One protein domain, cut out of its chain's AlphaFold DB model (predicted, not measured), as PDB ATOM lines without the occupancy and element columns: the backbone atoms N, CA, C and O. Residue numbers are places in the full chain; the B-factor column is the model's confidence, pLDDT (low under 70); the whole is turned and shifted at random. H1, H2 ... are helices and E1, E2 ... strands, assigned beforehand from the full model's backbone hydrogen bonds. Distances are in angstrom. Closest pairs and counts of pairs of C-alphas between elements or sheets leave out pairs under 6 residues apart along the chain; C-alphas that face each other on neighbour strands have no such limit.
ATOM      1  N   LEU A  13     -10.338 -15.406 -41.258       92.06
ATOM      2  CA  LEU A  13     -11.350 -15.296 -40.213       92.06
ATOM      3  C   LEU A  13     -10.763 -14.549 -39.015       92.06
ATOM      4  O   LEU A  13      -9.724 -14.945 -38.492       92.06
ATOM      5  N   GLN A  14     -11.421 -13.473 -38.594       93.62
ATOM      6  CA  GLN A  14     -11.008 -12.690 -37.434       93.62
ATOM      7  C   GLN A  14     -12.180 -12.477 -36.486       93.62
ATOM      8  O   GLN A  14     -13.320 -12.309 -36.921       93.62
ATOM      9  N   VAL A  15     -11.883 -12.444 -35.192       94.50
ATOM     10  CA  VAL A  15     -12.843 -12.079 -34.151       94.50
ATOM     11  C   VAL A  15     -12.283 -10.875 -33.418       94.50
ATOM     12  O   VAL A  15     -11.141 -10.910 -32.958       94.50
ATOM     13  N   VAL A  16     -13.084  -9.823 -33.325       93.00
ATOM     14  CA  VAL A  16     -12.730  -8.548 -32.709       93.00
ATOM     15  C   VAL A  16     -13.777  -8.170 -31.671       93.00
ATOM     16  O   VAL A  16     -14.947  -8.541 -31.784       93.00
ATOM     17  N   ALA A  17     -13.370  -7.399 -30.668       92.69
ATOM     18  CA  ALA A  17     -14.309  -6.827 -29.716       92.69
ATOM     19  C   ALA A  17     -15.243  -5.816 -30.407       92.69
ATOM     20  O   ALA A  17     -14.863  -5.131 -31.363       92.69
ATOM     21  N   HIS A  18     -16.472  -5.702 -29.913       90.31
ATOM     22  CA  HIS A  18     -17.370  -4.604 -30.242       90.31
ATOM     23  C   HIS A  18     -16.711  -3.262 -29.918       90.31
ATOM     24  O   HIS A  18     -16.152  -3.076 -28.841       90.31
ATOM     25  N   HIS A  19     -16.807  -2.315 -30.851       77.69
ATOM     26  CA  HIS A  19     -16.268  -0.964 -30.664       77.69
ATOM     27  C   HIS A  19     -17.366   0.090 -30.435       77.69
ATOM     28  O   HIS A  19     -17.161   1.044 -29.696       77.69
ATOM     29  N   GLN A  20     -18.539  -0.066 -31.063       73.44
ATOM     30  CA  GLN A  20     -19.679   0.870 -30.948       73.44
ATOM     31  C   GLN A  20     -21.018   0.167 -30.676       73.44
ATOM     32  O   GLN A  20     -22.065   0.803 -30.661       73.44
ATOM     33  N   LEU A  21     -20.987  -1.148 -30.459       70.12
ATOM     34  CA  LEU A  21     -22.169  -1.982 -30.239       70.12
ATOM     35  C   LEU A  21     -22.348  -2.264 -28.737       70.12
ATOM     36  O   LEU A  21     -22.453  -3.421 -28.364       70.12
ATOM     37  N   GLY A  22     -22.317  -1.209 -27.907       67.19
ATOM     38  CA  GLY A  22     -22.232  -1.240 -26.431       67.19
ATOM     39  C   GLY A  22     -22.918  -2.431 -25.751       67.19
ATOM     40  O   GLY A  22     -22.286  -3.464 -25.556       67.19
ATOM     41  N   ASP A  23     -24.205  -2.290 -25.425       78.31
ATOM     42  CA  ASP A  23     -25.009  -3.319 -24.736       78.31
ATOM     43  C   ASP A  23     -25.580  -4.379 -25.701       78.31
ATOM     44  O   ASP A  23     -26.519  -5.111 -25.379       78.31
ATOM     45  N   TYR A  24     -25.068  -4.450 -26.935       83.50
ATOM     46  CA  TYR A  24     -25.520  -5.452 -27.890       83.50
ATOM     47  C   TYR A  24     -24.899  -6.805 -27.540       83.50
ATOM     48  O   TYR A  24     -23.736  -7.086 -27.824       83.50
ATOM     49  N   HIS A  25     -25.705  -7.675 -26.943       85.56
ATOM     50  CA  HIS A  25     -25.316  -9.034 -26.573       85.56
ATOM     51  C   HIS A  25     -25.501 -10.013 -27.742       85.56
ATOM     52  O   HIS A  25     -26.270 -10.969 -27.662       85.56
ATOM     53  N   GLY A  26     -24.813  -9.767 -28.858       91.12
ATOM     54  CA  GLY A  26     -24.909 -10.600 -30.054       91.12
ATOM     55  C   GLY A  26     -23.624 -10.629 -30.870       91.12
ATOM     56  O   GLY A  26     -22.638  -9.986 -30.544       91.12
ATOM     57  N   LEU A  27     -23.632 -11.392 -31.962       92.31
ATOM     58  CA  LEU A  27     -22.518 -11.437 -32.908       92.31
ATOM     59  C   LEU A  27     -22.868 -10.633 -34.152       92.31
ATOM     60  O   LEU A  27     -23.978 -10.744 -34.674       92.31
ATOM     61  N   TRP A  28     -21.910  -9.858 -34.651       92.06
ATOM     62  CA  TRP A  28     -22.021  -9.204 -35.951       92.06
ATOM     63  C   TRP A  28     -21.008  -9.809 -36.914       92.06
ATOM     64  O   TRP A  28     -19.805  -9.752 -36.675       92.06
ATOM     65  N   LEU A  29     -21.505 -10.420 -37.990       93.19
ATOM     66  CA  LEU A  29     -20.692 -11.105 -38.991       93.19
ATOM     67  C   LEU A  29     -20.625 -10.253 -40.259       93.19
ATOM     68  O   LEU A  29     -21.642 -10.035 -40.918       93.19
ATOM     69  N   PHE A  30     -19.423  -9.832 -40.641       91.50
ATOM     70  CA  PHE A  30     -19.176  -9.084 -41.869       91.50
ATOM     71  C   PHE A  30     -18.222  -9.832 -42.784       91.50
ATOM     72  O   PHE A  30     -17.043 -10.023 -42.473       91.50
ATOM     73  N   ARG A  31     -18.747 -10.255 -43.933       90.62
ATOM     74  CA  ARG A  31     -17.977 -10.928 -44.971       90.62
ATOM     75  C   ARG A  31     -17.569  -9.934 -46.050       90.62
ATOM     76  O   ARG A  31     -18.421  -9.309 -46.675       90.62
ATOM     77  N   HIS A  32     -16.274  -9.878 -46.338       88.38
ATOM     78  CA  HIS A  32     -15.722  -9.154 -47.477       88.38
ATOM     79  C   HIS A  32     -14.852 -10.109 -48.300       88.38
ATOM     80  O   HIS A  32     -13.778 -10.525 -47.874       88.38
ATOM     81  N   HIS A  33     -15.332 -10.493 -49.488       87.12
ATOM     82  CA  HIS A  33     -14.695 -11.510 -50.335       87.12
ATOM     83  C   HIS A  33     -14.440 -12.838 -49.586       87.12
ATOM     84  O   HIS A  33     -15.390 -13.530 -49.213       87.12
ATOM     85  N   ALA A  34     -13.165 -13.204 -49.417       89.25
ATOM     86  CA  ALA A  34     -12.704 -14.429 -48.766       89.25
ATOM     87  C   ALA A  34     -12.389 -14.225 -47.274       89.25
ATOM     88  O   ALA A  34     -11.784 -15.099 -46.659       89.25
ATOM     89  N   SER A  35     -12.789 -13.087 -46.703       91.81
ATOM     90  CA  SER A  35     -12.532 -12.731 -45.311       91.81
ATOM     91  C   SER A  35     -13.848 -12.579 -44.532       91.81
ATOM     92  O   SER A  35     -14.830 -12.060 -45.072       91.81
ATOM     93  N   LEU A  36     -13.883 -13.028 -43.270       92.62
ATOM     94  CA  LEU A  36     -15.018 -12.903 -42.336       92.62
ATOM     95  C   LEU A  36     -14.619 -12.330 -40.966       92.62
ATOM     96  O   LEU A  36     -13.799 -12.908 -40.255       92.62
ATOM     97  N   CYS A  37     -15.217 -11.197 -40.605       93.19
ATOM     98  CA  CYS A  37     -14.990 -10.500 -39.351       93.19
ATOM     99  C   CYS A  37     -16.185 -10.766 -38.449       93.19
ATOM    100  O   CYS A  37     -17.320 -10.497 -38.842       93.19
ATOM    101  N   LEU A  38     -15.924 -11.290 -37.259       93.94
ATOM    102  CA  LEU A  38     -16.900 -11.409 -36.195       93.94
ATOM    103  C   LEU A  38     -16.613 -10.315 -35.186       93.94
ATOM    104  O   LEU A  38     -15.578 -10.336 -34.529       93.94
ATOM    105  N   SER A  39     -17.528  -9.370 -35.046       93.38
ATOM    106  CA  SER A  39     -17.535  -8.502 -33.880       93.38
ATOM    107  C   SER A  39     -18.335  -9.190 -32.778       93.38
ATOM    108  O   SER A  39     -19.439  -9.678 -33.043       93.38
ATOM    109  N   ALA A  40     -17.781  -9.238 -31.572       93.38
ATOM    110  CA  ALA A  40     -18.372  -9.897 -30.411       93.38
ATOM    111  C   ALA A  40     -18.238  -9.049 -29.134       93.38
ATOM    112  O   ALA A  40     -17.359  -8.183 -29.079       93.38
ATOM    113  N   PRO A  41     -19.033  -9.320 -28.080       92.50
ATOM    114  CA  PRO A  41     -18.827  -8.709 -26.772       92.50
ATOM    115  C   PRO A  41     -17.378  -8.920 -26.299       92.50
ATOM    116  O   PRO A  41     -16.865 -10.031 -26.470       92.50
ATOM    117  N   PRO A  42     -16.708  -7.899 -25.723       91.88
ATOM    118  CA  PRO A  42     -15.292  -7.979 -25.352       91.88
ATOM    119  C   PRO A  42     -14.943  -9.227 -24.531       91.88
ATOM    120  O   PRO A  42     -13.996  -9.935 -24.864       91.88
ATOM    121  N   ASP A  43     -15.782  -9.556 -23.549       92.00
ATOM    122  CA  ASP A  43     -15.583 -10.684 -22.630       92.00
ATOM    123  C   ASP A  43     -15.770 -12.061 -23.291       92.00
ATOM    124  O   ASP A  43     -15.505 -13.089 -22.681       92.00
ATOM    125  N   SER A  44     -16.257 -12.107 -24.534       92.44
ATOM    126  CA  SER A  44     -16.509 -13.345 -25.283       92.44
ATOM    127  C   SER A  44     -15.520 -13.575 -26.429       92.44
ATOM    128  O   SER A  44     -15.594 -14.608 -27.092       92.44
ATOM    129  N   VAL A  45     -14.615 -12.626 -26.705       93.88
ATOM    130  CA  VAL A  45     -13.743 -12.673 -27.892       93.88
ATOM    131  C   VAL A  45     -12.873 -13.930 -27.909       93.88
ATOM    132  O   VAL A  45     -12.866 -14.624 -28.922       93.88
ATOM    133  N   GLU A  46     -12.181 -14.253 -26.814       95.50
ATOM    134  CA  GLU A  46     -11.282 -15.419 -26.748       95.50
ATOM    135  C   GLU A  46     -12.037 -16.741 -26.948       95.50
ATOM    136  O   GLU A  46     -11.636 -17.580 -27.761       95.50
ATOM    137  N   ASP A  47     -13.182 -16.892 -26.280       94.62
ATOM    138  CA  ASP A  47     -14.048 -18.066 -26.414       94.62
ATOM    139  C   ASP A  47     -14.530 -18.241 -27.856       94.62
ATOM    140  O   ASP A  47     -14.479 -19.334 -28.427       94.62
ATOM    141  N   ILE A  48     -14.972 -17.150 -28.485       94.75
ATOM    142  CA  ILE A  48     -15.447 -17.181 -29.867       94.75
ATOM    143  C   ILE A  48     -14.294 -17.491 -30.817       94.75
ATOM    144  O   ILE A  48     -14.479 -18.302 -31.721       94.75
ATOM    145  N   GLN A  49     -13.101 -16.923 -30.604       95.62
ATOM    146  CA  GLN A  49     -11.903 -17.249 -31.384       95.62
ATOM    147  C   GLN A  49     -11.591 -18.746 -31.345       95.62
ATOM    148  O   GLN A  49     -11.340 -19.342 -32.394       95.62
ATOM    149  N   ALA A  50     -11.650 -19.370 -30.167       95.12
ATOM    150  CA  ALA A  50     -11.424 -20.804 -30.020       95.12
ATOM    151  C   ALA A  50     -12.470 -21.635 -30.783       95.12
ATOM    152  O   ALA A  50     -12.106 -22.583 -31.483       95.12
ATOM    153  N   VAL A  51     -13.747 -21.245 -30.702       94.56
ATOM    154  CA  VAL A  51     -14.864 -21.926 -31.379       94.56
ATOM    155  C   VAL A  51     -14.766 -21.826 -32.901       94.56
ATOM    156  O   VAL A  51     -15.043 -22.804 -33.588       94.56
ATOM    157  N   VAL A  52     -14.372 -20.673 -33.451       94.69
ATOM    158  CA  VAL A  52     -14.354 -20.457 -34.911       94.69
ATOM    159  C   VAL A  52     -13.060 -20.909 -35.586       94.69
ATOM    160  O   VAL A  52     -13.048 -21.092 -36.800       94.69
ATOM    161  N   ARG A  53     -11.979 -21.139 -34.827       93.69
ATOM    162  CA  ARG A  53     -10.667 -21.571 -35.344       93.69
ATOM    163  C   ARG A  53     -10.692 -22.777 -36.304       93.69
ATOM    164  O   ARG A  53      -9.925 -22.741 -37.266       93.69
ATOM    165  N   PRO A  54     -11.497 -23.840 -36.097       93.81
ATOM    166  CA  PRO A  54     -11.548 -24.970 -37.028       93.81
ATOM    167  C   PRO A  54     -12.392 -24.701 -38.288       93.81
ATOM    168  O   PRO A  54     -12.457 -25.563 -39.162       93.81
ATOM    169  N   HIS A  55     -13.046 -23.540 -38.398       94.00
ATOM    170  CA  HIS A  55     -13.959 -23.218 -39.491       94.00
ATOM    171  C   HIS A  55     -13.305 -22.371 -40.585       94.00
ATOM    172  O   HIS A  55     -12.430 -21.540 -40.351       94.00
ATOM    173  N   THR A  56     -13.792 -22.548 -41.812       92.94
ATOM    174  CA  THR A  56     -13.510 -21.648 -42.937       92.94
ATOM    175  C   THR A  56     -14.557 -20.540 -43.013       92.94
ATOM    176  O   THR A  56     -15.673 -20.698 -42.512       92.94
ATOM    177  N   VAL A  57     -14.229 -19.451 -43.714       90.31
ATOM    178  CA  VAL A  57     -15.165 -18.347 -43.996       90.31
ATOM    179  C   VAL A  57     -16.473 -18.850 -44.605       90.31
ATOM    180  O   VAL A  57     -17.541 -18.488 -44.119       90.31
ATOM    181  N   ASP A  58     -16.406 -19.718 -45.618       88.69
ATOM    182  CA  ASP A  58     -17.607 -20.255 -46.269       88.69
ATOM    183  C   ASP A  58     -18.414 -21.162 -45.340       88.69
ATOM    184  O   ASP A  58     -19.641 -21.084 -45.323       88.69
ATOM    185  N   SER A  59     -17.744 -21.988 -44.526       91.12
ATOM    186  CA  SER A  59     -18.451 -22.847 -43.576       91.12
ATOM    187  C   SER A  59     -19.174 -22.029 -42.504       91.12
ATOM    188  O   SER A  59     -20.301 -22.369 -42.152       91.12
ATOM    189  N   LEU A  60     -18.566 -20.939 -42.016       92.00
ATOM    190  CA  LEU A  60     -19.107 -20.140 -40.918       92.00
ATOM    191  C   LEU A  60     -20.154 -19.124 -41.381       92.00
ATOM    192  O   LEU A  60     -21.096 -18.846 -40.643       92.00
ATOM    193  N   PHE A  61     -20.044 -18.598 -42.602       88.88
ATOM    194  CA  PHE A  61     -21.011 -17.646 -43.162       88.88
ATOM    195  C   PHE A  61     -22.245 -18.347 -43.756       88.88
ATOM    196  O   PHE A  61     -22.688 -18.042 -44.862       88.88
ATOM    197  N   SER A  62     -22.800 -19.308 -43.014       89.12
ATOM    198  CA  SER A  62     -24.041 -20.005 -43.345       89.12
ATOM    199  C   SER A  62     -24.943 -20.092 -42.118       89.12
ATOM    200  O   SER A  62     -24.481 -20.335 -41.002       89.12
ATOM    201  N   GLU A  63     -26.251 -19.913 -42.312       89.88
ATOM    202  CA  GLU A  63     -27.211 -19.932 -41.203       89.88
ATOM    203  C   GLU A  63     -27.177 -21.265 -40.436       89.88
ATOM    204  O   GLU A  63     -27.214 -21.276 -39.206       89.88
ATOM    205  N   GLY A  64     -27.042 -22.386 -41.152       91.25
ATOM    206  CA  GLY A  64     -26.956 -23.719 -40.558       91.25
ATOM    207  C   GLY A  64     -25.778 -23.862 -39.593       91.25
ATOM    208  O   GLY A  64     -25.974 -24.291 -38.457       91.25
ATOM    209  N   SER A  65     -24.578 -23.440 -40.002       91.00
ATOM    210  CA  SER A  65     -23.390 -23.496 -39.141       91.00
ATOM    211  C   SER A  65     -23.489 -22.552 -37.948       91.00
ATOM    212  O   SER A  65     -23.178 -22.957 -36.832       91.00
ATOM    213  N   ILE A  66     -23.980 -21.324 -38.151       92.19
ATOM    214  CA  ILE A  66     -24.193 -20.349 -37.067       92.19
ATOM    215  C   ILE A  66     -25.142 -20.940 -36.014       92.19
ATOM    216  O   ILE A  66     -24.863 -20.903 -34.815       92.19
ATOM    217  N   ARG A  67     -26.249 -21.548 -36.457       92.38
ATOM    218  CA  ARG A  67     -27.201 -22.216 -35.561       92.38
ATOM    219  C   ARG A  67     -26.595 -23.433 -34.875       92.38
ATOM    220  O   ARG A  67     -26.875 -23.631 -33.699       92.38
ATOM    221  N   GLY A  68     -25.791 -24.228 -35.575       92.38
ATOM    222  CA  GLY A  68     -25.124 -25.398 -35.003       92.38
ATOM    223  C   GLY A  68     -24.112 -25.043 -33.913       92.38
ATOM    224  O   GLY A  68     -24.043 -25.739 -32.906       92.38
ATOM    225  N   LEU A  69     -23.366 -23.949 -34.087       91.75
ATOM    226  CA  LEU A  69     -22.321 -23.531 -33.149       91.75
ATOM    227  C   LEU A  69     -22.860 -22.823 -31.910       91.75
ATOM    228  O   LEU A  69     -22.342 -23.026 -30.815       91.75
ATOM    229  N   TRP A  70     -23.879 -21.979 -32.077       90.31
ATOM    230  CA  TRP A  70     -24.296 -21.076 -31.008       90.31
ATOM    231  C   TRP A  70     -25.704 -21.301 -30.487       90.31
ATOM    232  O   TRP A  70     -26.091 -20.614 -29.549       90.31
ATOM    233  N   ARG A  71     -26.487 -22.261 -30.990       86.31
ATOM    234  CA  ARG A  71     -27.703 -22.649 -30.257       86.31
ATOM    235  C   ARG A  71     -27.344 -23.381 -28.958       86.31
ATOM    236  O   ARG A  71     -26.395 -24.158 -28.939       86.31
ATOM    237  N   PRO A  72     -28.108 -23.160 -27.874       85.00
ATOM    238  CA  PRO A  72     -29.315 -22.325 -27.777       85.00
ATOM    239  C   PRO A  72     -29.053 -20.838 -27.446       85.00
ATOM    240  O   PRO A  72     -30.000 -20.109 -27.200       85.00
ATOM    241  N   ARG A  73     -27.797 -20.374 -27.435       87.25
ATOM    242  CA  ARG A  73     -27.390 -19.019 -27.008       87.25
ATOM    243  C   ARG A  73     -27.822 -17.885 -27.946       87.25
ATOM    244  O   ARG A  73     -27.713 -16.729 -27.561       87.25
ATOM    245  N   ILE A  74     -28.268 -18.193 -29.167       88.19
ATOM    246  CA  ILE A  74     -28.772 -17.201 -30.126       88.19
ATOM    247  C   ILE A  74     -30.288 -17.325 -30.301       88.19
ATOM    248  O   ILE A  74     -30.800 -18.376 -30.690       88.19
ATOM    249  N   GLU A  75     -30.998 -16.228 -30.051       89.25
ATOM    250  CA  GLU A  75     -32.456 -16.149 -30.191       89.25
ATOM    251  C   GLU A  75     -32.869 -15.956 -31.655       89.25
ATOM    252  O   GLU A  75     -33.768 -16.630 -32.160       89.25
ATOM    253  N   GLN A  76     -32.153 -15.087 -32.372       91.06
ATOM    254  CA  GLN A  76     -32.464 -14.706 -33.747       91.06
ATOM    255  C   GLN A  76     -31.211 -14.526 -34.607       91.06
ATOM    256  O   GLN A  76     -30.114 -14.287 -34.106       91.06
ATOM    257  N   ILE A  77     -31.393 -14.635 -35.924       91.62
ATOM    258  CA  ILE A  77     -30.387 -14.299 -36.935       91.62
ATOM    259  C   ILE A  77     -31.043 -13.299 -37.882       91.62
ATOM    260  O   ILE A  77     -32.070 -13.611 -38.479       91.62
ATOM    261  N   VAL A  78     -30.445 -12.115 -38.018       89.62
ATOM    262  CA  VAL A  78     -30.889 -11.078 -38.955       89.62
ATOM    263  C   VAL A  78     -29.884 -11.002 -40.097       89.62
ATOM    264  O   VAL A  78     -28.724 -10.646 -39.891       89.62
ATOM    265  N   GLY A  79     -30.322 -11.354 -41.304       89.56
ATOM    266  CA  GLY A  79     -29.485 -11.380 -42.500       89.56
ATOM    267  C   GLY A  79     -29.611 -12.688 -43.292       89.56
ATOM    268  O   GLY A  79     -30.494 -13.492 -43.006       89.56
TER     269      GLY A  79
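AT A GLANCE: This is residues 13 to 79 of the 216 residues of the protein "N-acetyltransferase domain-containing protein" of Candidatus Rokubacteria bacterium (UniProt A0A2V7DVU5). A three-stranded sheet, E1 E3 E2, has helix H1 packed on one face, forming two layers, a sheet and a helix over it; H2 grazes the sheet and H3 lies off it. The 67 printed residues run E1 E2 E3 H1 H2 H3, a mixed sheet in a mixed helix and strand class. The whole is compact, radius of gyration of the C-alphas 11.2 A, spanning 28 by 23 by 23 A.

HOW THE PARTS SIT: Inner strand E3, residues 35 to 40, is parallel to E1, residues 13 to 17; N 16 and O 38, 2.8 A apart, are within hydrogen-bond range. E3 and E2, residues 28 to 32, form an antiparallel hairpin, with N 30 and O 37 within range at 2.8 A. H1, residues 42 to 52, runs along E1, at 5 degrees on the local plane and height 7.9 A over the sheet; their closest C-alphas, Ala 17 and Pro 42, are 4.6 A apart. H2, residues 57 to 60, only grazes the sheet. H3, residues 63 to 70, is close to but not clearly touching H2; their closest C-alphas, Leu 60 and Ile 66, are 6.4 A apart. O i to N i+4 pairs are within range throughout H3 and in 5 of 7 in H1.

IN THESE COORDINATES: E1 begins at C-alpha 13 (-11.350, -15.296, -40.213); H3 ends at C-alpha 70 (-24.296, -21.076, -31.008). E3 spans 16.3 A, H1 15.7 A.

THE WHOLE: The printed part has no cut or long link; residue 22 is under pLDDT 70.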